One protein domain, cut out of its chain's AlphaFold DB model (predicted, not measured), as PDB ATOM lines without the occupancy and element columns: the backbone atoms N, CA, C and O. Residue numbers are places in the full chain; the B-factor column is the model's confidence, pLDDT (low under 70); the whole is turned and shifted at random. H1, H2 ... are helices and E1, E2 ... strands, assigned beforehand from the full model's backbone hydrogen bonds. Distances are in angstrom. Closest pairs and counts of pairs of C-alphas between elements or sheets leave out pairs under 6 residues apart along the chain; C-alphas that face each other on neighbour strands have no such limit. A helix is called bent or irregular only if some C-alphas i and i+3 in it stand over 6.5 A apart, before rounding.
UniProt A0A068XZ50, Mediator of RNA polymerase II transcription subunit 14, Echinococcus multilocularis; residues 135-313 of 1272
ATOM      1  N   PRO A 135      20.248   5.317  19.279       58.78
ATOM      2  CA  PRO A 135      21.145   6.208  18.544       58.78
ATOM      3  C   PRO A 135      22.175   5.391  17.752       58.78
ATOM      4  O   PRO A 135      22.616   4.341  18.214       58.78
ATOM      5  N   THR A 136      22.558   5.874  16.576       53.53
ATOM      6  CA  THR A 136      23.175   5.164  15.436       53.53
ATOM      7  C   THR A 136      24.544   4.488  15.630       53.53
ATOM      8  O   THR A 136      25.104   4.000  14.650       53.53
ATOM      9  N   ASP A 137      25.101   4.393  16.838       60.34
ATOM     10  CA  ASP A 137      26.537   4.103  17.001       60.34
ATOM     11  C   ASP A 137      26.922   2.744  17.646       60.34
ATOM     12  O   ASP A 137      27.815   2.073  17.134       60.34
ATOM     13  N   PRO A 138      26.283   2.229  18.718       69.75
ATOM     14  CA  PRO A 138      26.801   1.054  19.429       69.75
ATOM     15  C   PRO A 138      26.450  -0.310  18.813       69.75
ATOM     16  O   PRO A 138      27.030  -1.319  19.223       69.75
ATOM     17  N   PHE A 139      25.484  -0.362  17.893       84.75
ATOM     18  CA  PHE A 139      24.907  -1.599  17.365       84.75
ATOM     19  C   PHE A 139      24.725  -1.515  15.849       84.75
ATOM     20  O   PHE A 139      24.030  -0.625  15.357       84.75
ATOM     21  N   SER A 140      25.305  -2.455  15.105       86.50
ATOM     22  CA  SER A 140      25.184  -2.501  13.646       86.50
ATOM     23  C   SER A 140      25.011  -3.923  13.135       86.50
ATOM     24  O   SER A 140      25.628  -4.855  13.642       86.50
ATOM     25  N   ILE A 141      24.211  -4.074  12.086       89.31
ATOM     26  CA  ILE A 141      24.095  -5.326  11.338       89.31
ATOM     27  C   ILE A 141      25.163  -5.274  10.242       89.31
ATOM     28  O   ILE A 141      25.153  -4.333   9.452       89.31
ATOM     29  N   GLU A 142      26.108  -6.211  10.260       86.69
ATOM     30  CA  GLU A 142      27.271  -6.221   9.357       86.69
ATOM     31  C   GLU A 142      26.997  -7.042   8.100       86.69
ATOM     32  O   GLU A 142      27.239  -6.566   6.997       86.69
ATOM     33  N   ASP A 143      26.465  -8.251   8.269       88.44
ATOM     34  CA  ASP A 143      26.090  -9.121   7.158       88.44
ATOM     35  C   ASP A 143      24.752  -9.792   7.472       88.44
ATOM     36  O   ASP A 143      24.515 -10.256   8.594       88.44
ATOM     37  N   TYR A 144      23.872  -9.830   6.479       91.69
ATOM     38  CA  TYR A 144      22.661 -10.628   6.518       91.69
ATOM     39  C   TYR A 144      22.506 -11.349   5.189       91.69
ATOM     40  O   TYR A 144      22.285 -10.732   4.147       91.69
ATOM     41  N   ARG A 145      22.591 -12.673   5.252       88.00
ATOM     42  CA  ARG A 145      22.321 -13.568   4.137       88.00
ATOM     43  C   ARG A 145      21.056 -14.345   4.478       88.00
ATOM     44  O   ARG A 145      21.123 -15.209   5.363       88.00
ATOM     45  N   PRO A 146      19.925 -14.047   3.813       81.62
ATOM     46  CA  PRO A 146      18.663 -14.730   4.058       81.62
ATOM     47  C   PRO A 146      18.838 -16.249   4.072       81.62
ATOM     48  O   PRO A 146      19.468 -16.820   3.181       81.62
ATOM     49  N   GLY A 147      18.344 -16.899   5.127       77.62
ATOM     50  CA  GLY A 147      18.433 -18.351   5.293       77.62
ATOM     51  C   GLY A 147      19.820 -18.927   5.599       77.62
ATOM     52  O   GLY A 147      19.929 -20.141   5.743       77.62
ATOM     53  N   GLN A 148      20.872 -18.110   5.718       85.75
ATOM     54  CA  GLN A 148      22.246 -18.596   5.915       85.75
ATOM     55  C   GLN A 148      22.909 -18.027   7.174       85.75
ATOM     56  O   GLN A 148      23.394 -18.793   8.012       85.75
ATOM     57  N   LEU A 149      22.954 -16.699   7.310       90.31
ATOM     58  CA  LEU A 149      23.760 -16.024   8.330       90.31
ATOM     59  C   LEU A 149      23.178 -14.653   8.684       90.31
ATOM     60  O   LEU A 149      22.830 -13.867   7.808       90.31
ATOM     61  N   LEU A 150      23.192 -14.333   9.973       91.88
ATOM     62  CA  LEU A 150      23.014 -12.991  10.511       91.88
ATOM     63  C   LEU A 150      24.221 -12.644  11.390       91.88
ATOM     64  O   LEU A 150      24.432 -13.256  12.440       91.88
ATOM     65  N   LYS A 151      25.010 -11.650  10.974       92.00
ATOM     66  CA  LYS A 151      26.157 -11.122  11.716       92.00
ATOM     67  C   LYS A 151      25.844  -9.742  12.276       92.00
ATOM     68  O   LYS A 151      25.555  -8.794  11.546       92.00
ATOM     69  N   VAL A 152      25.946  -9.631  13.592       91.50
ATOM     70  CA  VAL A 152      25.610  -8.424  14.340       91.50
ATOM     71  C   VAL A 152      26.802  -7.989  15.175       91.50
ATOM     72  O   VAL A 152      27.369  -8.784  15.918       91.50
ATOM     73  N   VAL A 153      27.152  -6.711  15.085       89.75
ATOM     74  CA  VAL A 153      28.214  -6.069  15.861       89.75
ATOM     75  C   VAL A 153      27.589  -5.276  17.003       89.75
ATOM     76  O   VAL A 153      26.633  -4.522  16.809       89.75
ATOM     77  N   TYR A 154      28.148  -5.440  18.197       88.12
ATOM     78  CA  TYR A 154      27.779  -4.719  19.414       88.12
ATOM     79  C   TYR A 154      29.030  -4.084  20.026       88.12
ATOM     80  O   TYR A 154      30.145  -4.458  19.683       88.12
ATOM     81  N   TRP A 155      28.863  -3.094  20.908       87.44
ATOM     82  CA  TRP A 155      29.981  -2.404  21.568       87.44
ATOM     83  C   TRP A 155      31.014  -1.797  20.606       87.44
ATOM     84  O   TRP A 155      32.218  -1.830  20.864       87.44
ATOM     85  N   ARG A 156      30.553  -1.157  19.522       81.19
ATOM     86  CA  ARG A 156      31.440  -0.421  18.597       81.19
ATOM     87  C   ARG A 156      32.340   0.599  19.321       81.19
ATOM     88  O   ARG A 156      33.474   0.826  18.908       81.19
ATOM     89  N   GLY A 157      31.881   1.142  20.452       79.31
ATOM     90  CA  GLY A 157      32.665   2.031  21.314       79.31
ATOM     91  C   GLY A 157      33.973   1.423  21.841       79.31
ATOM     92  O   GLY A 157      34.949   2.154  21.980       79.31
ATOM     93  N   LEU A 158      34.031   0.110  22.090       81.56
ATOM     94  CA  LEU A 158      35.268  -0.585  22.475       81.56
ATOM     95  C   LEU A 158      36.210  -0.789  21.289       81.56
ATOM     96  O   LEU A 158      37.427  -0.681  21.451       81.56
ATOM     97  N   SER A 159      35.659  -1.055  20.103       81.06
ATOM     98  CA  SER A 159      36.442  -1.163  18.867       81.06
ATOM     99  C   SER A 159      37.113   0.168  18.531       81.06
ATOM    100  O   SER A 159      38.293   0.182  18.199       81.06
ATOM    101  N   ASN A 160      36.414   1.292  18.729       81.19
ATOM    102  CA  ASN A 160      36.966   2.634  18.515       81.19
ATOM    103  C   ASN A 160      38.119   2.970  19.477       81.19
ATOM    104  O   ASN A 160      38.992   3.767  19.143       81.19
ATOM    105  N   CYS A 161      38.131   2.373  20.672       77.31
ATOM    106  CA  CYS A 161      39.182   2.578  21.668       77.31
ATOM    107  C   CYS A 161      40.264   1.484  21.656       77.31
ATOM    108  O   CYS A 161      41.156   1.518  22.500       77.31
ATOM    109  N   ASN A 162      40.219   0.529  20.717       80.06
ATOM    110  CA  ASN A 162      41.197  -0.559  20.578       80.06
ATOM    111  C   ASN A 162      41.399  -1.416  21.848       80.06
ATOM    112  O   ASN A 162      42.461  -2.002  22.037       80.06
ATOM    113  N   TYR A 163      40.382  -1.533  22.709       81.12
ATOM    114  CA  TYR A 163      40.513  -2.098  24.064       81.12
ATOM    115  C   TYR A 163      41.155  -3.503  24.129       81.12
ATOM    116  O   TYR A 163      41.959  -3.772  25.019       81.12
ATOM    117  N   GLN A 164      40.827  -4.383  23.176       79.62
ATOM    118  CA  GLN A 164      41.384  -5.741  23.032       79.62
ATOM    119  C   GLN A 164      41.974  -5.957  21.631       79.62
ATOM    120  O   GLN A 164      41.761  -7.010  21.040       79.62
ATOM    121  N   ALA A 165      42.615  -4.939  21.045       80.19
ATOM    122  CA  ALA A 165      43.101  -4.981  19.662       80.19
ATOM    123  C   ALA A 165      43.949  -6.227  19.345       80.19
ATOM    124  O   ALA A 165      44.690  -6.728  20.189       80.19
ATOM    125  N   VAL A 166      43.865  -6.699  18.102       81.12
ATOM    126  CA  VAL A 166      44.695  -7.801  17.603       81.12
ATOM    127  C   VAL A 166      45.943  -7.222  16.954       81.12
ATOM    128  O   VAL A 166      45.858  -6.289  16.148       81.12
ATOM    129  N   MET A 167      47.109  -7.767  17.295       79.38
ATOM    130  CA  MET A 167      48.351  -7.396  16.625       79.38
ATOM    131  C   MET A 167      48.511  -8.210  15.344       79.38
ATOM    132  O   MET A 167      48.629  -9.435  15.397       79.38
ATOM    133  N   GLY A 168      48.505  -7.518  14.205       76.31
ATOM    134  CA  GLY A 168      48.765  -8.129  12.909       76.31
ATOM    135  C   GLY A 168      50.249  -8.468  12.708       76.31
ATOM    136  O   GLY A 168      51.114  -7.918  13.401       76.31
ATOM    137  N   PRO A 169      50.567  -9.332  11.730       68.94
ATOM    138  CA  PRO A 169      51.945  -9.710  11.391       68.94
ATOM    139  C   PRO A 169      52.793  -8.523  10.894       68.94
ATOM    140  O   PRO A 169      54.015  -8.546  10.970       68.94
ATOM    141  N   ASP A 170      52.146  -7.448  10.444       69.81
ATOM    142  CA  ASP A 170      52.737  -6.160  10.071       69.81
ATOM    143  C   ASP A 170      53.084  -5.266  11.280       69.81
ATOM    144  O   ASP A 170      53.560  -4.141  11.117       69.81
ATOM    145  N   GLY A 171      52.831  -5.734  12.507       68.88
ATOM    146  CA  GLY A 171      53.045  -4.979  13.743       68.88
ATOM    147  C   GLY A 171      52.046  -3.836  13.955       68.88
ATOM    148  O   GLY A 171      52.211  -3.058  14.898       68.88
ATOM    149  N   LYS A 172      51.017  -3.726  13.102       76.31
ATOM    150  CA  LYS A 172      49.925  -2.756  13.243       76.31
ATOM    151  C   LYS A 172      48.805  -3.342  14.096       76.31
ATOM    152  O   LYS A 172      48.496  -4.531  14.032       76.31
ATOM    153  N   MET A 173      48.173  -2.481  14.887       74.19
ATOM    154  CA  MET A 173      46.983  -2.847  15.645       74.19
ATOM    155  C   MET A 173      45.750  -2.820  14.767       74.19
ATOM    156  O   MET A 173      45.520  -1.852  14.043       74.19
ATOM    157  N   ARG A 174      44.926  -3.854  14.896       81.12
ATOM    158  CA  ARG A 174      43.605  -3.911  14.281       81.12
ATOM    159  C   ARG A 174      42.544  -3.891  15.382       81.12
ATOM    160  O   ARG A 174      42.701  -4.607  16.375       81.12
ATOM    161  N   PRO A 175      41.490  -3.069  15.243       81.44
ATOM    162  CA  PRO A 175      40.430  -3.001  16.232       81.44
ATOM    163  C   PRO A 175      39.709  -4.342  16.301       81.44
ATOM    164  O   PRO A 175      39.377  -4.945  15.279       81.44
ATOM    165  N   THR A 176      39.430  -4.791  17.517       83.31
ATOM    166  CA  THR A 176      38.693  -6.036  17.726       83.31
ATOM    167  C   THR A 176      37.209  -5.747  17.661       83.31
ATOM    168  O   THR A 176      36.691  -4.882  18.375       83.31
ATOM    169  N   ILE A 177      36.531  -6.446  16.758       86.00
ATOM    170  CA  ILE A 177      35.113  -6.246  16.478       86.00
ATOM    171  C   ILE A 177      34.316  -7.220  17.341       86.00
ATOM    172  O   ILE A 177      34.374  -8.429  17.144       86.00
ATOM    173  N   TYR A 178      33.536  -6.708  18.287       89.50
ATOM    174  CA  TYR A 178      32.664  -7.553  19.095       89.50
ATOM    175  C   TYR A 178      31.425  -7.911  18.277       89.50
ATOM    176  O   TYR A 178      30.565  -7.069  18.027       89.50
ATOM    177  N   SER A 179      31.344  -9.161  17.827       90.69
ATOM    178  CA  SER A 179      30.256  -9.624  16.965       90.69
ATOM    179  C   SER A 179      29.663 -10.956  17.412       90.69
ATOM    180  O   SER A 179      30.297 -11.764  18.096       90.69
ATOM    181  N   ILE A 180      28.387 -11.135  17.083       92.31
ATOM    182  CA  ILE A 180      27.635 -12.377  17.223       92.31
ATOM    183  C   ILE A 180      27.220 -12.796  15.818       92.31
ATOM    184  O   ILE A 180      26.587 -12.025  15.097       92.31
ATOM    185  N   THR A 181      27.572 -14.016  15.440       91.19
ATOM    186  CA  THR A 181      27.232 -14.629  14.157       91.19
ATOM    187  C   THR A 181      26.255 -15.772  14.391       91.19
ATOM    188  O   THR A 181      26.611 -16.823  14.925       91.19
ATOM    189  N   ILE A 182      25.000 -15.562  13.999       91.62
ATOM    190  CA  ILE A 182      23.936 -16.564  14.054       91.62
ATOM    191  C   ILE A 182      23.847 -17.199  12.672       91.62
ATOM    192  O   ILE A 182      23.541 -16.507  11.707       91.62
ATOM    193  N   HIS A 183      24.138 -18.489  12.557       89.12
ATOM    194  CA  HIS A 183      24.219 -19.162  11.263       89.12
ATOM    195  C   HIS A 183      23.635 -20.567  11.289       89.12
ATOM    196  O   HIS A 183      23.582 -21.237  12.331       89.12
ATOM    197  N   VAL A 184      23.221 -21.018  10.110       87.25
ATOM    198  CA  VAL A 184      22.919 -22.425   9.853       87.25
ATOM    199  C   VAL A 184      24.241 -23.181   9.771       87.25
ATOM    200  O   VAL A 184      25.179 -22.722   9.124       87.25
ATOM    201  N   ASN A 185      24.337 -24.326  10.446       81.69
ATOM    202  CA  ASN A 185      25.553 -25.128  10.393       81.69
ATOM    203  C   ASN A 185      25.705 -25.738   8.982       81.69
ATOM    204  O   ASN A 185      24.861 -26.553   8.604       81.69
ATOM    205  N   PRO A 186      26.759 -25.398   8.216       76.69
ATOM    206  CA  PRO A 186      26.933 -25.902   6.854       76.69
ATOM    207  C   PRO A 186      27.234 -27.406   6.805       76.69
ATOM    208  O   PRO A 186      26.938 -28.053   5.806       76.69
ATOM    209  N   LEU A 187      27.801 -27.970   7.879       78.69
ATOM    210  CA  LEU A 187      28.131 -29.395   7.972       78.69
ATOM    211  C   LEU A 187      26.914 -30.248   8.355       78.69
ATOM    212  O   LEU A 187      26.840 -31.420   8.002       78.69
ATOM    213  N   GLU A 188      25.950 -29.663   9.072       78.56
ATOM    214  CA  GLU A 188      24.722 -30.337   9.499       78.56
ATOM    215  C   GLU A 188      23.517 -29.381   9.412       78.56
ATOM    216  O   GLU A 188      23.111 -28.804  10.428       78.56
ATOM    217  N   PRO A 189      22.900 -29.227   8.225       74.31
ATOM    218  CA  PRO A 189      21.798 -28.285   8.006       74.31
ATOM    219  C   PRO A 189      20.498 -28.663   8.733       74.31
ATOM    220  O   PRO A 189      19.593 -27.845   8.812       74.31
ATOM    221  N   GLN A 190      20.402 -29.880   9.288       73.25
ATOM    222  CA  GLN A 190      19.275 -30.314  10.127       73.25
ATOM    223  C   GLN A 190      19.406 -29.897  11.609       73.25
ATOM    224  O   GLN A 190      18.520 -30.188  12.425       73.25
ATOM    225  N   ARG A 191      20.527 -29.261  11.996       80.06
ATOM    226  CA  ARG A 191      20.703 -28.693  13.340       80.06
ATOM    227  C   ARG A 191      20.007 -27.330  13.448       80.06
ATOM    228  O   ARG A 191      20.026 -26.555  12.499       80.06
ATOM    229  N   PRO A 192      19.476 -26.993  14.640       78.88
ATOM    230  CA  PRO A 192      18.938 -25.659  14.898       78.88
ATOM    231  C   PRO A 192      20.042 -24.596  14.821       78.88
ATOM    232  O   PRO A 192      21.232 -24.929  14.866       78.88
ATOM    233  N   LEU A 193      19.643 -23.320  14.785       85.38
ATOM    234  CA  LEU A 193      20.561 -22.189  14.616       85.38
ATOM    235  C   LEU A 193      21.738 -22.253  15.595       85.38
ATOM    236  O   LEU A 193      21.584 -22.502  16.799       85.38
ATOM    237  N   SER A 194      22.931 -22.040  15.049       85.19
ATOM    238  CA  SER A 194      24.179 -22.007  15.796       85.19
ATOM    239  C   SER A 194      24.616 -20.566  16.017       85.19
ATOM    240  O   SER A 194      24.410 -19.699  15.170       85.19
ATOM    241  N   VAL A 195      25.181 -20.306  17.193       89.06
ATOM    242  CA  VAL A 195      25.642 -18.977  17.593       89.06
ATOM    243  C   VAL A 195      27.134 -19.066  17.837       89.06
ATOM    244  O   VAL A 195      27.576 -19.866  18.661       89.06
ATOM    245  N   THR A 196      27.892 -18.247  17.125       88.94
ATOM    246  CA  THR A 196      29.322 -18.052  17.347       88.94
ATOM    247  C   THR A 196      29.581 -16.617  17.781       88.94
ATOM    248  O   THR A 196      28.905 -15.678  17.359       88.94
ATOM    249  N   HIS A 197      30.541 -16.454  18.685       89.81
ATOM    250  CA  HIS A 197      30.898 -15.169  19.273       89.81
ATOM    251  C   HIS A 197      32.327 -14.821  18.888       89.81
ATOM    252  O   HIS A 197      33.213 -15.665  18.976       89.81
ATOM    253  N   HIS A 198      32.553 -13.562  18.533       87.06
ATOM    254  CA  HIS A 198      33.885 -13.014  18.331       87.06
ATOM    255  C   HIS A 198      34.063 -11.781  19.231       87.06
ATOM    256  O   HIS A 198      33.205 -10.892  19.192       87.06
ATOM    257  N   PRO A 199      35.110 -11.706  20.076       86.12
ATOM    258  CA  PRO A 199      36.086 -12.756  20.420       86.12
ATOM    259  C   PRO A 199      35.447 -14.021  21.010       86.12
ATOM    260  O   PRO A 199      34.347 -13.943  21.559       86.12
ATOM    261  N   GLU A 200      36.118 -15.168  20.931       82.38
ATOM    262  CA  GLU A 200      35.555 -16.448  21.382       82.38
ATOM    263  C   GLU A 200      35.206 -16.447  22.882       82.38
ATOM    264  O   GLU A 200      35.930 -15.904  23.722       82.38
ATOM    265  N   LEU A 201      34.059 -17.045  23.215       84.44
ATOM    266  CA  LEU A 201      33.640 -17.311  24.593       84.44
ATOM    267  C   LEU A 201      33.983 -18.754  24.973       84.44
ATOM    268  O   LEU A 201      34.095 -19.624  24.111       84.44
ATOM    269  N   ASN A 202      34.081 -19.023  26.276       82.81
ATOM    270  CA  ASN A 202      34.271 -20.379  26.787       82.81
ATOM    271  C   ASN A 202      33.132 -21.294  26.308       82.81
ATOM    272  O   ASN A 202      31.974 -20.876  26.242       82.81
ATOM    273  N   THR A 203      33.439 -22.562  26.027       78.69
ATOM    274  CA  THR A 203      32.483 -23.538  25.466       78.69
ATOM    275  C   THR A 203      31.210 -23.686  26.307       78.69
ATOM    276  O   THR A 203      30.112 -23.793  25.759       78.69
ATOM    277  N   ILE A 204      31.340 -23.622  27.637       80.19
ATOM    278  CA  ILE A 204      30.228 -23.697  28.596       80.19
ATOM    279  C   ILE A 204      29.296 -22.484  28.459       80.19
ATOM    280  O   ILE A 204      28.076 -22.645  28.385       80.19
ATOM    281  N   ASP A 205      29.852 -21.274  28.389       81.44
ATOM    282  CA  ASP A 205      29.069 -20.036  28.329       81.44
ATOM    283  C   ASP A 205      28.451 -19.833  26.946       81.44
ATOM    284  O   ASP A 205      27.276 -19.477  26.839       81.44
ATOM    285  N   ALA A 206      29.189 -20.170  25.884       80.69
ATOM    286  CA  ALA A 206      28.675 -20.195  24.520       80.69
ATOM    287  C   ALA A 206      27.476 -21.154  24.386       80.69
ATOM    288  O   ALA A 206      26.473 -20.804  23.763       80.69
ATOM    289  N   HIS A 207      27.522 -22.330  25.028       79.88
ATOM    290  CA  HIS A 207      26.408 -23.282  25.010       79.88
ATOM    291  C   HIS A 207      25.191 -22.784  25.806       79.88
ATOM    292  O   HIS A 207      24.060 -22.877  25.321       79.88
ATOM    293  N   LYS A 208      25.409 -22.205  26.998       77.81
ATOM    294  CA  LYS A 208      24.340 -21.590  27.807       77.81
ATOM    295  C   LYS A 208      23.640 -20.475  27.034       77.81
ATOM    296  O   LYS A 208      22.414 -20.467  26.957       77.81
ATOM    297  N   ILE A 209      24.402 -19.574  26.415       80.56
ATOM    298  CA  ILE A 209      23.872 -18.455  25.626       80.56
ATOM    299  C   ILE A 209      23.165 -18.968  24.359       80.56
ATOM    300  O   ILE A 209      22.058 -18.532  24.045       80.56
ATOM    301  N   GLY A 210      23.755 -19.948  23.668       73.06
ATOM    302  CA  GLY A 210      23.193 -20.552  22.458       73.06
ATOM    303  C   GLY A 210      21.878 -21.308  22.679       73.06
ATOM    304  O   GLY A 210      21.100 -21.462  21.740       73.06
ATOM    305  N   SER A 211      21.578 -21.745  23.908       72.06
ATOM    306  CA  SER A 211      20.299 -22.390  24.240       72.06
ATOM    307  C   SER A 211      19.086 -21.455  24.101       72.06
ATOM    308  O   SER A 211      17.983 -21.919  23.821       72.06
ATOM    309  N   PHE A 212      19.283 -20.134  24.198       66.56
ATOM    310  CA  PHE A 212      18.198 -19.149  24.102       66.56
ATOM    311  C   PHE A 212      17.713 -18.890  22.681       66.56
ATOM    312  O   PHE A 212      16.599 -18.413  22.497       66.56
ATOM    313  N   VAL A 213      18.509 -19.270  21.682       67.75
ATOM    314  CA  VAL A 213      18.073 -19.298  20.279       67.75
ATOM    315  C   VAL A 213      17.296 -20.595  19.975       67.75
ATOM    316  O   VAL A 213      16.661 -20.705  18.937       67.75
ATOM    317  N   LYS A 214      17.284 -21.571  20.900       61.91
ATOM    318  CA  LYS A 214      16.705 -22.918  20.717       61.91
ATOM    319  C   LYS A 214      15.398 -23.164  21.497       61.91
ATOM    320  O   LYS A 214      14.977 -24.314  21.602       61.91
ATOM    321  N   GLY A 215      14.768 -22.127  22.060       59.00
ATOM    322  CA  GLY A 215      13.535 -22.230  22.863       59.00
ATOM    323  C   GLY A 215      12.350 -21.432  22.300       59.00
ATOM    324  O   GLY A 215      12.489 -20.713  21.317       59.00
ATOM    325  N   GLY A 216      11.186 -21.502  22.959       60.50
ATOM    326  CA  GLY A 216       9.941 -20.831  22.539       60.50
ATOM    327  C   GLY A 216       9.915 -19.295  22.601       60.50
ATOM    328  O   GLY A 216       8.847 -18.708  22.463       60.50
ATOM    329  N   CYS A 217      11.055 -18.635  22.812       66.19
ATOM    330  CA  CYS A 217      11.165 -17.177  22.877       66.19
ATOM    331  C   CYS A 217      12.401 -16.696  22.099       66.19
ATOM    332  O   CYS A 217      13.439 -16.400  22.694       66.19
ATOM    333  N   LEU A 218      12.295 -16.618  20.769       80.44
ATOM    334  CA  LEU A 218      13.332 -16.050  19.900       80.44
ATOM    335  C   LEU A 218      13.461 -14.545  20.166       80.44
ATOM    336  O   LEU A 218      12.554 -13.773  19.859       80.44
ATOM    337  N   SER A 219      14.575 -14.127  20.766       84.19
ATOM    338  CA  SER A 219      14.833 -12.721  21.082       84.19
ATOM    339  C   SER A 219      16.317 -12.385  20.970       84.19
ATOM    340  O   SER A 219      17.141 -12.842  21.771       84.19
ATOM    341  N   ILE A 220      16.649 -11.530  20.002       86.81
ATOM    342  CA  ILE A 220      17.994 -10.957  19.850       86.81
ATOM    343  C   ILE A 220      18.380 -10.078  21.055       86.81
ATOM    344  O   ILE A 220      19.544 -10.042  21.446       86.81
ATOM    345  N   GLU A 221      17.412  -9.424  21.707       85.62
ATOM    346  CA  GLU A 221      17.632  -8.585  22.894       85.62
ATOM    347  C   GLU A 221      18.108  -9.404  24.094       85.62
ATOM    348  O   GLU A 221      19.095  -9.048  24.744       85.62
ATOM    349  N   ASN A 222      17.449 -10.535  24.356       86.69
ATOM    350  CA  ASN A 222      17.833 -11.443  25.434       86.69
ATOM    351  C   ASN A 222      19.200 -12.084  25.164       86.69
ATOM    352  O   ASN A 222      20.008 -12.229  26.086       86.69
ATOM    353  N   LEU A 223      19.473 -12.432  23.901       87.75
ATOM    354  CA  LEU A 223      20.765 -12.969  23.475       87.75
ATOM    355  C   LEU A 223      21.898 -11.958  23.714       87.75
ATOM    356  O   LEU A 223      22.923 -12.304  24.311       87.75
ATOM    357  N   LEU A 224      21.700 -10.702  23.300       87.62
ATOM    358  CA  LEU A 224      22.661  -9.618  23.502       87.62
ATOM    359  C   LEU A 224      22.858  -9.311  24.985       87.62
ATOM    360  O   LEU A 224      23.997  -9.234  25.430       87.62
ATOM    361  N   THR A 225      21.781  -9.193  25.763       87.75
ATOM    362  CA  THR A 225      21.841  -8.846  27.194       87.75
ATOM    363  C   THR A 225      22.656  -9.868  27.983       87.75
ATOM    364  O   THR A 225      23.553  -9.495  28.735       87.75
ATOM    365  N   ARG A 226      22.421 -11.167  27.758       87.50
ATOM    366  CA  ARG A 226      23.204 -12.227  28.411       87.50
ATOM    367  C   ARG A 226      24.658 -12.254  27.956       87.50
ATOM    368  O   ARG A 226      25.543 -12.422  28.788       87.50
ATOM    369  N   THR A 227      24.906 -12.053  26.660       89.06
ATOM    370  CA  THR A 227      26.276 -11.963  26.124       89.06
ATOM    371  C   THR A 227      27.031 -10.787  26.752       89.06
ATOM    372  O   THR A 227      28.178 -10.939  27.163       89.06
ATOM    373  N   ILE A 228      26.373  -9.633  26.873       88.88
ATOM    374  CA  ILE A 228      26.904  -8.417  27.494       88.88
ATOM    375  C   ILE A 228      27.230  -8.649  28.972       88.88
ATOM    376  O   ILE A 228      28.317  -8.270  29.392       88.88
ATOM    377  N   ILE A 229      26.350  -9.301  29.742       88.31
ATOM    378  CA  ILE A 229      26.592  -9.598  31.166       88.31
ATOM    379  C   ILE A 229      27.837 -10.472  31.343       88.31
ATOM    380  O   ILE A 229      28.742 -10.087  32.078       88.31
ATOM    381  N   VAL A 230      27.921 -11.599  30.626       88.62
ATOM    382  CA  VAL A 230      29.057 -12.534  30.741       88.62
ATOM    383  C   VAL A 230      30.375 -11.856  30.356       88.62
ATOM    384  O   VAL A 230      31.396 -12.035  31.019       88.62
ATOM    385  N   ARG A 231      30.371 -11.030  29.301       88.62
ATOM    386  CA  ARG A 231      31.568 -10.268  28.922       88.62
ATOM    387  C   ARG A 231      31.924  -9.187  29.927       88.62
ATOM    388  O   ARG A 231      33.103  -9.003  30.211       88.62
ATOM    389  N   ALA A 232      30.928  -8.479  30.448       89.38
ATOM    390  CA  ALA A 232      31.143  -7.428  31.424       89.38
ATOM    391  C   ALA A 232      31.739  -7.990  32.722       89.38
ATOM    392  O   ALA A 232      32.685  -7.419  33.254       89.38
ATOM    393  N   GLU A 233      31.254  -9.138  33.190       89.06
ATOM    394  CA  GLU A 233      31.791  -9.821  34.370       89.06
ATOM    395  C   GLU A 233      33.269 -10.172  34.169       89.06
ATOM    396  O   GLU A 233      34.112  -9.788  34.980       89.06
ATOM    397  N   ARG A 234      33.607 -10.785  33.026       87.25
ATOM    398  CA  ARG A 234      34.997 -11.096  32.671       87.25
ATOM    399  C   ARG A 234      35.882  -9.845  32.637       87.25
ATOM    400  O   ARG A 234      36.925  -9.823  33.285       87.25
ATOM    401  N   MET A 235      35.454  -8.778  31.965       87.56
ATOM    402  CA  MET A 235      36.208  -7.517  31.918       87.56
ATOM    403  C   MET A 235      36.422  -6.911  33.317       87.56
ATOM    404  O   MET A 235      37.516  -6.445  33.629       87.56
ATOM    405  N   LEU A 236      35.411  -6.938  34.192       90.31
ATOM    406  CA  LEU A 236      35.543  -6.438  35.568       90.31
ATOM    407  C   LEU A 236      36.484  -7.307  36.412       90.31
ATOM    408  O   LEU A 236      37.224  -6.765  37.235       90.31
ATOM    409  N   THR A 237      36.501  -8.628  36.206       88.31
ATOM    410  CA  THR A 237      37.449  -9.525  36.889       88.31
ATOM    411  C   THR A 237      38.895  -9.263  36.461       88.31
ATOM    412  O   THR A 237      39.780  -9.228  37.313       88.31
ATOM    413  N   GLU A 238      39.141  -8.970  35.180       86.94
ATOM    414  CA  GLU A 238      40.467  -8.583  34.678       86.94
ATOM    415  C   GLU A 238      40.937  -7.263  35.325       86.94
ATOM    416  O   GLU A 238      42.034  -7.192  35.882       86.94
ATOM    417  N   ILE A 239      40.068  -6.245  35.365       88.00
ATOM    418  CA  ILE A 239      40.366  -4.948  36.002       88.00
ATOM    419  C   ILE A 239      40.587  -5.093  37.515       88.00
ATOM    420  O   ILE A 239      41.445  -4.415  38.081       88.00
ATOM    421  N   ARG A 240      39.851  -5.985  38.190       88.75
ATOM    422  CA  ARG A 240      40.045  -6.278  39.619       88.75
ATOM    423  C   ARG A 240      41.482  -6.703  39.913       88.75
ATOM    424  O   ARG A 240      42.064  -6.218  40.880       88.75
ATOM    425  N   HIS A 241      42.046  -7.586  39.091       85.19
ATOM    426  CA  HIS A 241      43.431  -8.029  39.252       85.19
ATOM    427  C   HIS A 241      44.435  -6.894  39.011       85.19
ATOM    428  O   HIS A 241      45.448  -6.824  39.703       85.19
ATOM    429  N   GLU A 242      44.149  -5.976  38.083       82.75
ATOM    430  CA  GLU A 242      44.998  -4.805  37.830       82.75
ATOM    431  C   GLU A 242      44.957  -3.763  38.959       82.75
ATOM    432  O   GLU A 242      45.964  -3.106  39.220       82.75
ATOM    433  N   LEU A 243      43.813  -3.609  39.630       85.25
ATOM    434  CA  LEU A 243      43.613  -2.620  40.695       85.25
ATOM    435  C   LEU A 243      44.016  -3.098  42.089       85.25
ATOM    436  O   LEU A 243      44.247  -2.261  42.960       85.25
ATOM    437  N   LEU A 244      44.142  -4.411  42.293       79.69
ATOM    438  CA  LEU A 244      44.541  -5.015  43.564       79.69
ATOM    439  C   LEU A 244      45.789  -4.373  44.218       79.69
ATOM    440  O   LEU A 244      45.722  -4.082  45.410       79.69
ATOM    441  N   PRO A 245      46.899  -4.080  43.498       76.25
ATOM    442  CA  PRO A 245      48.072  -3.437  44.103       76.25
ATOM    443  C   PRO A 245      47.875  -1.950  44.441       76.25
ATOM    444  O   PRO A 245      48.650  -1.389  45.209       76.25
ATOM    445  N   LEU A 246      46.868  -1.286  43.865       72.44
ATOM    446  CA  LEU A 246      46.577   0.133  44.104       72.44
ATOM    447  C   LEU A 246      45.496   0.334  45.175       72.44
ATOM    448  O   LEU A 246      45.347   1.447  45.694       72.44
ATOM    449  N   SER A 247      44.724  -0.710  45.491       75.81
ATOM    450  CA  SER A 247      43.621  -0.643  46.443       75.81
ATOM    451  C   SER A 247      44.092  -0.869  47.887       75.81
ATOM    452  O   SER A 247      44.681  -1.908  48.174       75.81
ATOM    453  N   PRO A 248      43.775   0.038  48.827       62.56
ATOM    454  CA  PRO A 248      44.079  -0.111  50.251       62.56
ATOM    455  C   PRO A 248      43.263  -1.192  50.995       62.56
ATOM    456  O   PRO A 248      43.536  -1.448  52.165       62.56
ATOM    457  N   GLY A 249      42.251  -1.798  50.365       69.25
ATOM    458  CA  GLY A 249      41.355  -2.778  50.987       69.25
ATOM    459  C   GLY A 249      40.746  -3.760  49.977       69.25
ATOM    460  O   GLY A 249      41.035  -3.659  48.782       69.25
ATOM    461  N   PRO A 250      39.902  -4.710  50.424       75.88
ATOM    462  CA  PRO A 250      39.322  -5.738  49.566       75.88
ATOM    463  C   PRO A 250      38.412  -5.144  48.483       75.88
ATOM    464  O   PRO A 250      37.495  -4.375  48.768       75.88
ATOM    465  N   ILE A 251      38.648  -5.549  47.234       85.81
ATOM    466  CA  ILE A 251      37.808  -5.210  46.080       85.81
ATOM    467  C   ILE A 251      36.698  -6.264  45.953       85.81
ATOM    468  O   ILE A 251      36.996  -7.460  45.902       85.81
ATOM    469  N   SER A 252      35.433  -5.848  45.856       85.31
ATOM    470  CA  SER A 252      34.289  -6.753  45.655       85.31
ATOM    471  C   SER A 252      33.612  -6.531  44.299       85.31
ATOM    472  O   SER A 252      33.619  -5.428  43.753       85.31
ATOM    473  N   ILE A 253      33.039  -7.597  43.733       85.50
ATOM    474  CA  ILE A 253      32.184  -7.533  42.540       85.50
ATOM    475  C   ILE A 253      30.747  -7.682  43.036       85.50
ATOM    476  O   ILE A 253      30.424  -8.678  43.676       85.50
ATOM    477  N   GLY A 254      29.914  -6.672  42.799       76.50
ATOM    478  CA  GLY A 254      28.484  -6.738  43.096       76.50
ATOM    479  C   GLY A 254      27.728  -7.390  41.944       76.50
ATOM    480  O   GLY A 254      28.005  -7.077  40.788       76.50
ATOM    481  N   GLU A 255      26.771  -8.268  42.248       64.44
ATOM    482  CA  GLU A 255      25.977  -8.979  41.232       64.44
ATOM    483  C   GLU A 255      24.834  -8.116  40.659       64.44
ATOM    484  O   GLU A 255      24.492  -8.239  39.483       64.44
ATOM    485  N   VAL A 256      24.262  -7.194  41.453       62.91
ATOM    486  CA  VAL A 256      23.117  -6.353  41.048       62.91
ATOM    487  C   VAL A 256      23.246  -4.930  41.624       62.91
ATOM    488  O   VAL A 256      23.028  -4.749  42.821       62.91
ATOM    489  N   PRO A 257      23.553  -3.890  40.819       70.88
ATOM    490  CA  PRO A 257      24.018  -3.924  39.429       70.88
ATOM    491  C   PRO A 257      25.458  -4.452  39.314       70.88
ATOM    492  O   PRO A 257      26.288  -4.169  40.181       70.88
ATOM    493  N   LEU A 258      25.768  -5.137  38.205       83.06
ATOM    494  CA  LEU A 258      27.107  -5.661  37.919       83.06
ATOM    495  C   LEU A 258      28.153  -4.532  37.925       83.06
ATOM    496  O   LEU A 258      28.212  -3.710  37.007       83.06
ATOM    497  N   SER A 259      28.940  -4.458  38.998       88.94
ATOM    498  CA  SER A 259      29.870  -3.354  39.245       88.94
ATOM    499  C   SER A 259      31.033  -3.780  40.134       88.94
ATOM    500  O   SER A 259      30.874  -4.589  41.047       88.94
ATOM    501  N   LEU A 260      32.216  -3.228  39.867       91.38
ATOM    502  CA  LEU A 260      33.405  -3.442  40.685       91.38
ATOM    503  C   LEU A 260      33.504  -2.326  41.726       91.38
ATOM    504  O   LEU A 260      33.630  -1.154  41.373       91.38
ATOM    505  N   SER A 261      33.444  -2.701  42.999       88.88
ATOM    506  CA  SER A 261      33.542  -1.797  44.143       88.88
ATOM    507  C   SER A 261      34.982  -1.743  44.634       88.88
ATOM    508  O   SER A 261      35.494  -2.712  45.198       88.88
ATOM    509  N   VAL A 262      35.641  -0.609  44.402       87.00
ATOM    510  CA  VAL A 262      37.056  -0.388  44.705       87.00
ATOM    511  C   VAL A 262      37.170   0.621  45.855       87.00
ATOM    512  O   VAL A 262      36.809   1.790  45.682       87.00
ATOM    513  N   PRO A 263      37.672   0.221  47.036       77.31
ATOM    514  CA  PRO A 263      37.966   1.178  48.094       77.31
ATOM    515  C   PRO A 263      39.163   2.037  47.672       77.31
ATOM    516  O   PRO A 263      40.219   1.506  47.347       77.31
ATOM    517  N   VAL A 264      39.017   3.365  47.659       73.75
ATOM    518  CA  VAL A 264      40.131   4.303  47.376       73.75
ATOM    519  C   VAL A 264      40.876   4.690  48.663       73.75
ATOM    520  O   VAL A 264      42.068   5.006  48.627       73.75
ATOM    521  N   LEU A 265      40.175   4.611  49.800       65.38
ATOM    522  CA  LEU A 265      40.648   4.801  51.175       65.38
ATOM    523  C   LEU A 265      40.262   3.567  52.006       65.38
ATOM    524  O   LEU A 265      39.267   2.923  51.688       65.38
ATOM    525  N   TRP A 266      40.998   3.246  53.070       51.00
ATOM    526  CA  TRP A 266      40.645   2.160  53.992       51.00
ATOM    527  C   TRP A 266      40.909   2.579  55.439       51.00
ATOM    528  O   TRP A 266      41.978   3.135  55.650       51.00
ATOM    529  N   PRO A 267      39.988   2.373  56.405       54.62
ATOM    530  CA  PRO A 267      38.615   1.902  56.211       54.62
ATOM    531  C   PRO A 267      37.804   2.862  55.321       54.62
ATOM    532  O   PRO A 267      38.013   4.080  55.345       54.62
ATOM    533  N   CYS A 268      36.929   2.294  54.486       59.00
ATOM    534  CA  CYS A 268      36.167   3.001  53.450       59.00
ATOM    535  C   CYS A 268      34.702   3.165  53.873       59.00
ATOM    536  O   CYS A 268      34.078   2.179  54.268       59.00
ATOM    537  N   HIS A 269      34.131   4.368  53.764       63.12
ATOM    538  CA  HIS A 269      32.682   4.541  53.928       63.12
ATOM    539  C   HIS A 269      31.929   4.160  52.640       63.12
ATOM    540  O   HIS A 269      32.466   4.368  51.552       63.12
ATOM    541  N   PRO A 270      30.659   3.703  52.713       64.31
ATOM    542  CA  PRO A 270      29.877   3.304  51.533       64.31
ATOM    543  C   PRO A 270      29.800   4.364  50.420       64.31
ATOM    544  O   PRO A 270      29.726   4.038  49.239       64.31
ATOM    545  N   HIS A 271      29.858   5.645  50.790       65.88
ATOM    546  CA  HIS A 271      29.799   6.781  49.867       65.88
ATOM    547  C   HIS A 271      31.139   7.132  49.196       65.88
ATOM    548  O   HIS A 271      31.151   7.884  48.223       65.88
ATOM    549  N   GLU A 272      32.249   6.578  49.689       69.62
ATOM    550  CA  GLU A 272      33.621   6.809  49.210       69.62
ATOM    551  C   GLU A 272      34.132   5.668  48.313       69.62
ATOM    552  O   GLU A 272      35.258   5.716  47.812       69.62
ATOM    553  N   ILE A 273      33.312   4.635  48.117       80.56
ATOM    554  CA  ILE A 273      33.635   3.488  47.273       80.56
ATOM    555  C   ILE A 273      33.549   3.920  45.808       80.56
ATOM    556  O   ILE A 273      32.507   4.395  45.342       80.56
ATOM    557  N   LEU A 274      34.646   3.727  45.075       86.81
ATOM    558  CA  LEU A 274      34.688   3.914  43.630       86.81
ATOM    559  C   LEU A 274      33.994   2.724  42.967       86.81
ATOM    560  O   LEU A 274      34.414   1.580  43.134       86.81
ATOM    561  N   GLN A 275      32.944   2.989  42.202       88.62
ATOM    562  CA  GLN A 275      32.224   1.982  41.434       88.62
ATOM    563  C   GLN A 275      32.654   2.053  39.970       88.62
ATOM    564  O   GLN A 275      32.466   3.073  39.306       88.62
ATOM    565  N   LEU A 276      33.205   0.953  39.456       91.19
ATOM    566  CA  LEU A 276      33.471   0.782  38.030       91.19
ATOM    567  C   LEU A 276      32.366  -0.068  37.409       91.19
ATOM    568  O   LEU A 276      32.074  -1.173  37.871       91.19
ATOM    569  N   ARG A 277      31.734   0.460  36.366       90.44
ATOM    570  CA  ARG A 277      30.623  -0.177  35.652       90.44
ATOM    571  C   ARG A 277      30.913  -0.208  34.167       90.44
ATOM    572  O   ARG A 277      31.565   0.687  33.642       90.44
ATOM    573  N   ILE A 278      30.387  -1.205  33.472       90.19
ATOM    574  CA  ILE A 278      30.495  -1.279  32.017       90.19
ATOM    575  C   ILE A 278      29.211  -0.729  31.410       90.19
ATOM    576  O   ILE A 278      28.108  -1.149  31.758       90.19
ATOM    577  N   ASN A 279      29.351   0.238  30.506       87.38
ATOM    578  CA  ASN A 279      28.227   0.776  29.761       87.38
ATOM    579  C   ASN A 279      27.666  -0.318  28.843       87.38
ATOM    580  O   ASN A 279      28.313  -0.700  27.871       87.38
ATOM    581  N   ALA A 280      26.443  -0.778  29.106       82.19
ATOM    582  CA  ALA A 280      25.802  -1.827  28.316       82.19
ATOM    583  C   ALA A 280      25.681  -1.478  26.819       82.19
ATOM    584  O   ALA A 280      25.707  -2.382  25.987       82.19
ATOM    585  N   ALA A 281      25.590  -0.191  26.460       81.44
ATOM    586  CA  ALA A 281      25.498   0.248  25.070       81.44
ATOM    587  C   ALA A 281      26.866   0.281  24.372       81.44
ATOM    588  O   ALA A 281      27.036  -0.326  23.323       81.44
ATOM    589  N   GLN A 282      27.854   0.980  24.936       82.81
ATOM    590  CA  GLN A 282      29.144   1.213  24.263       82.81
ATOM    591  C   GLN A 282      30.236   0.199  24.630       82.81
ATOM    592  O   GLN A 282      31.261   0.159  23.957       82.81
ATOM    593  N   GLY A 283      30.046  -0.571  25.702       85.00
ATOM    594  CA  GLY A 283      31.047  -1.466  26.287       85.00
ATOM    595  C   GLY A 283      32.143  -0.745  27.080       85.00
ATOM    596  O   GLY A 283      32.952  -1.391  27.732       85.00
ATOM    597  N   GLN A 284      32.165   0.590  27.059       88.00
ATOM    598  CA  GLN A 284      33.166   1.396  27.755       88.00
ATOM    599  C   GLN A 284      33.000   1.335  29.273       88.00
ATOM    600  O   GLN A 284      31.884   1.339  29.801       88.00
ATOM    601  N   ILE A 285      34.128   1.353  29.971       90.12
ATOM    602  CA  ILE A 285      34.209   1.393  31.426       90.12
ATOM    603  C   ILE A 285      33.896   2.815  31.893       90.12
ATOM    604  O   ILE A 285      34.470   3.784  31.390       90.12
ATOM    605  N   ARG A 286      32.979   2.918  32.852       89.31
ATOM    606  CA  ARG A 286      32.535   4.141  33.513       89.31
ATOM    607  C   ARG A 286      32.880   4.092  34.988       89.31
ATOM    608  O   ARG A 286      32.778   3.034  35.609       89.31
ATOM    609  N   ALA A 287      33.266   5.234  35.535       89.06
ATOM    610  CA  ALA A 287      33.683   5.368  36.918       89.06
ATOM    611  C   ALA A 287      32.783   6.366  37.643       89.06
ATOM    612  O   ALA A 287      32.601   7.495  37.190       89.06
ATOM    613  N   SER A 288      32.230   5.968  38.784       85.81
ATOM    614  CA  SER A 288      31.367   6.828  39.594       85.81
ATOM    615  C   SER A 288      31.576   6.599  41.089       85.81
ATOM    616  O   SER A 288      32.039   5.545  41.514       85.81
ATOM    617  N   PHE A 289      31.208   7.588  41.903       81.81
ATOM    618  CA  PHE A 289      31.072   7.438  43.356       81.81
ATOM    619  C   PHE A 289      29.588   7.440  43.736       81.81
ATOM    620  O   PHE A 289      28.763   8.033  43.040       81.81
ATOM    621  N   SER A 290      29.235   6.801  44.854       66.06
ATOM    622  CA  SER A 290      27.833   6.621  45.261       66.06
ATOM    623  C   SER A 290      27.127   7.903  45.742       66.06
ATOM    624  O   SER A 290      25.905   7.892  45.836       66.06
ATOM    625  N   SER A 291      27.848   8.978  46.088       57.34
ATOM    626  CA  SER A 291      27.249  10.194  46.680       57.34
ATOM    627  C   SER A 291      28.018  11.492  46.364       57.34
ATOM    628  O   SER A 291      27.969  12.452  47.133       57.34
ATOM    629  N   SER A 292      28.789  11.531  45.276       53.41
ATOM    630  CA  SER A 292      29.719  12.635  45.006       53.41
ATOM    631  C   SER A 292      29.086  13.867  44.352       53.41
ATOM    632  O   SER A 292      28.381  13.705  43.360       53.41
ATOM    633  N   ASP A 293      29.471  15.074  44.797       54.41
ATOM    634  CA  ASP A 293      29.339  16.319  44.022       54.41
ATOM    635  C   ASP A 293      30.009  16.143  42.643       54.41
ATOM    636  O   ASP A 293      31.237  15.996  42.568       54.41
ATOM    637  N   PRO A 294      29.241  16.140  41.538       54.59
ATOM    638  CA  PRO A 294      29.727  15.695  40.232       54.59
ATOM    639  C   PRO A 294      30.760  16.646  39.611       54.59
ATOM    640  O   PRO A 294      31.536  16.234  38.755       54.59
ATOM    641  N   VAL A 295      30.818  17.909  40.043       55.34
ATOM    642  CA  VAL A 295      31.584  18.963  39.359       55.34
ATOM    643  C   VAL A 295      33.102  18.835  39.566       55.34
ATOM    644  O   VAL A 295      33.861  18.998  38.613       55.34
ATOM    645  N   ARG A 296      33.571  18.507  40.781       59.62
ATOM    646  CA  ARG A 296      35.020  18.436  41.091       59.62
ATOM    647  C   ARG A 296      35.660  17.092  40.741       59.62
ATOM    648  O   ARG A 296      36.843  17.039  40.419       59.62
ATOM    649  N   THR A 297      34.898  16.002  40.802       65.31
ATOM    650  CA  THR A 297      35.406  14.641  40.552       65.31
ATOM    651  C   THR A 297      35.303  14.228  39.082       65.31
ATOM    652  O   THR A 297      36.111  13.411  38.638       65.31
ATOM    653  N   ALA A 298      34.401  14.833  38.296       72.81
ATOM    654  CA  ALA A 298      34.217  14.552  36.869       72.81
ATOM    655  C   ALA A 298      35.506  14.524  36.021       72.81
ATOM    656  O   ALA A 298      35.667  13.567  35.261       72.81
ATOM    657  N   PRO A 299      36.452  15.487  36.106       78.12
ATOM    658  CA  PRO A 299      37.641  15.457  35.252       78.12
ATOM    659  C   PRO A 299      38.589  14.301  35.602       78.12
ATOM    660  O   PRO A 299      39.177  13.689  34.711       78.12
ATOM    661  N   LEU A 300      38.719  13.955  36.887       77.25
ATOM    662  CA  LEU A 300      39.559  12.841  37.333       77.25
ATOM    663  C   LEU A 300      38.927  11.489  37.016       77.25
ATOM    664  O   LEU A 300      39.629  10.595  36.549       77.25
ATOM    665  N   LEU A 301      37.611  11.360  37.204       84.75
ATOM    666  CA  LEU A 301      36.863  10.173  36.794       84.75
ATOM    667  C   LEU A 301      36.945   9.984  35.279       84.75
ATOM    668  O   LEU A 301      37.254   8.889  34.830       84.75
ATOM    669  N   ARG A 302      36.810  11.052  34.484       84.69
ATOM    670  CA  ARG A 302      36.998  10.993  33.027       84.69
ATOM    671  C   ARG A 302      38.419  10.578  32.642       84.69
ATOM    672  O   ARG A 302      38.590   9.789  31.720       84.69
ATOM    673  N   ASN A 303      39.441  11.064  33.346       84.25
ATOM    674  CA  ASN A 303      40.824  10.627  33.130       84.25
ATOM    675  C   ASN A 303      41.021   9.143  33.461       84.25
ATOM    676  O   ASN A 303      41.735   8.450  32.739       84.25
ATOM    677  N   LEU A 304      40.370   8.656  34.518       87.00
ATOM    678  CA  LEU A 304      40.373   7.251  34.912       87.00
ATOM    679  C   LEU A 304      39.643   6.381  33.875       87.00
ATOM    680  O   LEU A 304      40.180   5.364  33.445       87.00
ATOM    681  N   GLU A 305      38.476   6.814  33.398       88.81
ATOM    682  CA  GLU A 305      37.741   6.171  32.302       88.81
ATOM    683  C   GLU A 305      38.587   6.112  31.024       88.81
ATOM    684  O   GLU A 305      38.684   5.062  30.392       88.81
ATOM    685  N   MET A 306      39.247   7.211  30.649       85.25
ATOM    686  CA  MET A 306      40.153   7.233  29.498       85.25
ATOM    687  C   MET A 306      41.340   6.287  29.684       85.25
ATOM    688  O   MET A 306      41.757   5.657  28.718       85.25
ATOM    689  N   ALA A 307      41.883   6.170  30.898       84.12
ATOM    690  CA  ALA A 307      42.977   5.251  31.186       84.12
ATOM    691  C   ALA A 307      42.534   3.790  31.035       84.12
ATOM    692  O   ALA A 307      43.230   3.008  30.398       84.12
ATOM    693  N   PHE A 308      41.372   3.416  31.573       86.44
ATOM    694  CA  PHE A 308      40.893   2.036  31.490       86.44
ATOM    695  C   PHE A 308      40.432   1.626  30.094       86.44
ATOM    696  O   PHE A 308      40.630   0.475  29.720       86.44
ATOM    697  N   ASN A 309      39.865   2.551  29.314       87.12
ATOM    698  CA  ASN A 309      39.373   2.268  27.964       87.12
ATOM    699  C   ASN A 309      40.475   2.256  26.881       87.12
ATOM    700  O   ASN A 309      40.166   1.961  25.730       87.12
ATOM    701  N   ARG A 310      41.737   2.565  27.210       81.38
ATOM    702  CA  ARG A 310      42.876   2.509  26.272       81.38
ATOM    703  C   ARG A 310      43.357   1.069  26.007       81.38
ATOM    704  O   ARG A 310      43.146   0.196  26.851       81.38
ATOM    705  N   PRO A 311      44.035   0.822  24.865       75.69
ATOM    706  CA  PRO A 311      44.703  -0.453  24.612       75.69
ATOM    707  C   PRO A 311      45.843  -0.662  25.618       75.69
ATOM    708  O   PRO A 311      46.580   0.275  25.916       75.69
ATOM    709  N   SER A 312      46.000  -1.894  26.105       74.50
ATOM    710  CA  SER A 312      47.101  -2.307  26.990       74.50
ATOM    711  C   SER A 312      47.807  -3.530  26.414       74.50
ATOM    712  O   SER A 312      47.150  -4.383  25.811       74.50
ATOM    713  N   ALA A 313      49.119  -3.669  26.636       69.44
ATOM    714  CA  ALA A 313      49.884  -4.824  26.157       69.44
ATOM    715  C   ALA A 313      49.344  -6.150  26.722       69.44
ATOM    716  O   ALA A 313      49.453  -7.186  26.073       69.44
TER     717      ALA A 313
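What this domain is: This is residues 135 to 313 of the 1272 residues of the protein "Mediator of RNA polymerase II transcription subunit 14" of Echinococcus multilocularis (UniProt A0A068XZ50). Two separate four-stranded sheets stand at opposite ends of the longest direction, and one long helix, H3, bridges them, packing with its first part on the sheet E1 E2 E3 E4 and with its later part on the sheet E5 E6 E7 E8. H2 folds back against H3 as a helical hairpin beside the first sheet's E4, while H4 covers E8 of the second sheet. The 179 printed residues hold four named helices and eight named strands, in the order E1 E2 H1 E3 E4 H2 H3 E5 E6 E7 E8 H4; each sheet runs in chain order and is antiparallel throughout, and the class is mixed, helices and strands. The whole is only just compact, close to loose, with a radius of gyration of the C-alphas of 18.8 A and spans of 59 by 43 by 31 A.

Where its parts are: Find C-alpha 139 at (24.907, -1.599, 17.365), where E1 begins; it runs 18.0 A over residues 139 to 145. E2, residues 149 to 154, covers 16.3 A, and the short H1 follows at residues 156 to 160. Go on past residues 161 to 178, which hold no named element, to E3 at residues 179 to 183 and E4 at 194 to 198. H2 takes residues 203 to 213, 15.9 A. Next look for C-alpha 220 at (17.994, -10.957, 19.850): from there H3 runs 34.1 A over residues 220 to 243. Then come E5, residues 252 to 255; E6, residues 258 to 263, 16.4 A; E7, residues 273 to 278, 16.3 A; and E8, residues 285 to 289. H4, residues 294 to 308, spans 19.7 A and ends at C-alpha 308, (40.893, 2.036, 31.490); it is irregular, with C-alphas 296 and 299 7.1 A apart.

How they stand to each other: Begin with the first sheet, only just strongly twisted, its C-alphas up to 4.4 A off the best plane. Across the hairpin E1 and E2 look for N 145 and O 149, 2.8 A; across E2 and E3, N 150 and O 182, 2.8 A; across the hairpin E3 and E4, N 181 and O 196, 2.9 A. H1 is not on this sheet, but only just, with 4 pairs of C-alphas within 10 A. H2 only grazes the sheet with residues 206 to 213; its closest C-alphas to E4 are Gly 210 and Val 195, 5.7 A. H2 and H3, a helical hairpin, touch, the closest C-alphas being those of Ile 209 and Leu 223, 6.7 A apart, at a shallow tilt of 26 degrees, opposite ways; H3 touches H2 with residues 222 to 230 alone. H3 is on both sheets. The second sheet is a meander, each strand the antiparallel neighbour of the one before: see N 254 and O 259, 2.9 A, N 262 and O 274, 2.8 A, and N 275 and O 288, 2.8 A. H3 and H4 on its same face make two layers, helices over one face of a sheet. H3, at a height over the sheet of 6.7 A, runs along the strands, at 2 degrees to E6 on the local plane; the C-alphas of Leu 236 and Leu 260 are their closest, 6.3 A. H4, at 7.3 A, is over E8, with Glu 305 and Arg 286 the closest C-alphas, 5.7 A. Every O i to N i+4 pair is within hydrogen-bond range in H1 and H3, against 5 of 7 in H2 and 9 of 11 in H4.

The domain as a whole: The C-alphas farthest apart, those of Gln 190 and Arg 296, are 59.9 A from each other. The printed part has no cut. The link from H1 to E3, 18 residues, is the long one. The mean pLDDT of the printed part is 79.9; among the stretches under 70 you will find residues 135 to 138, 212 to 217, 265 to 272 and 290 to 297.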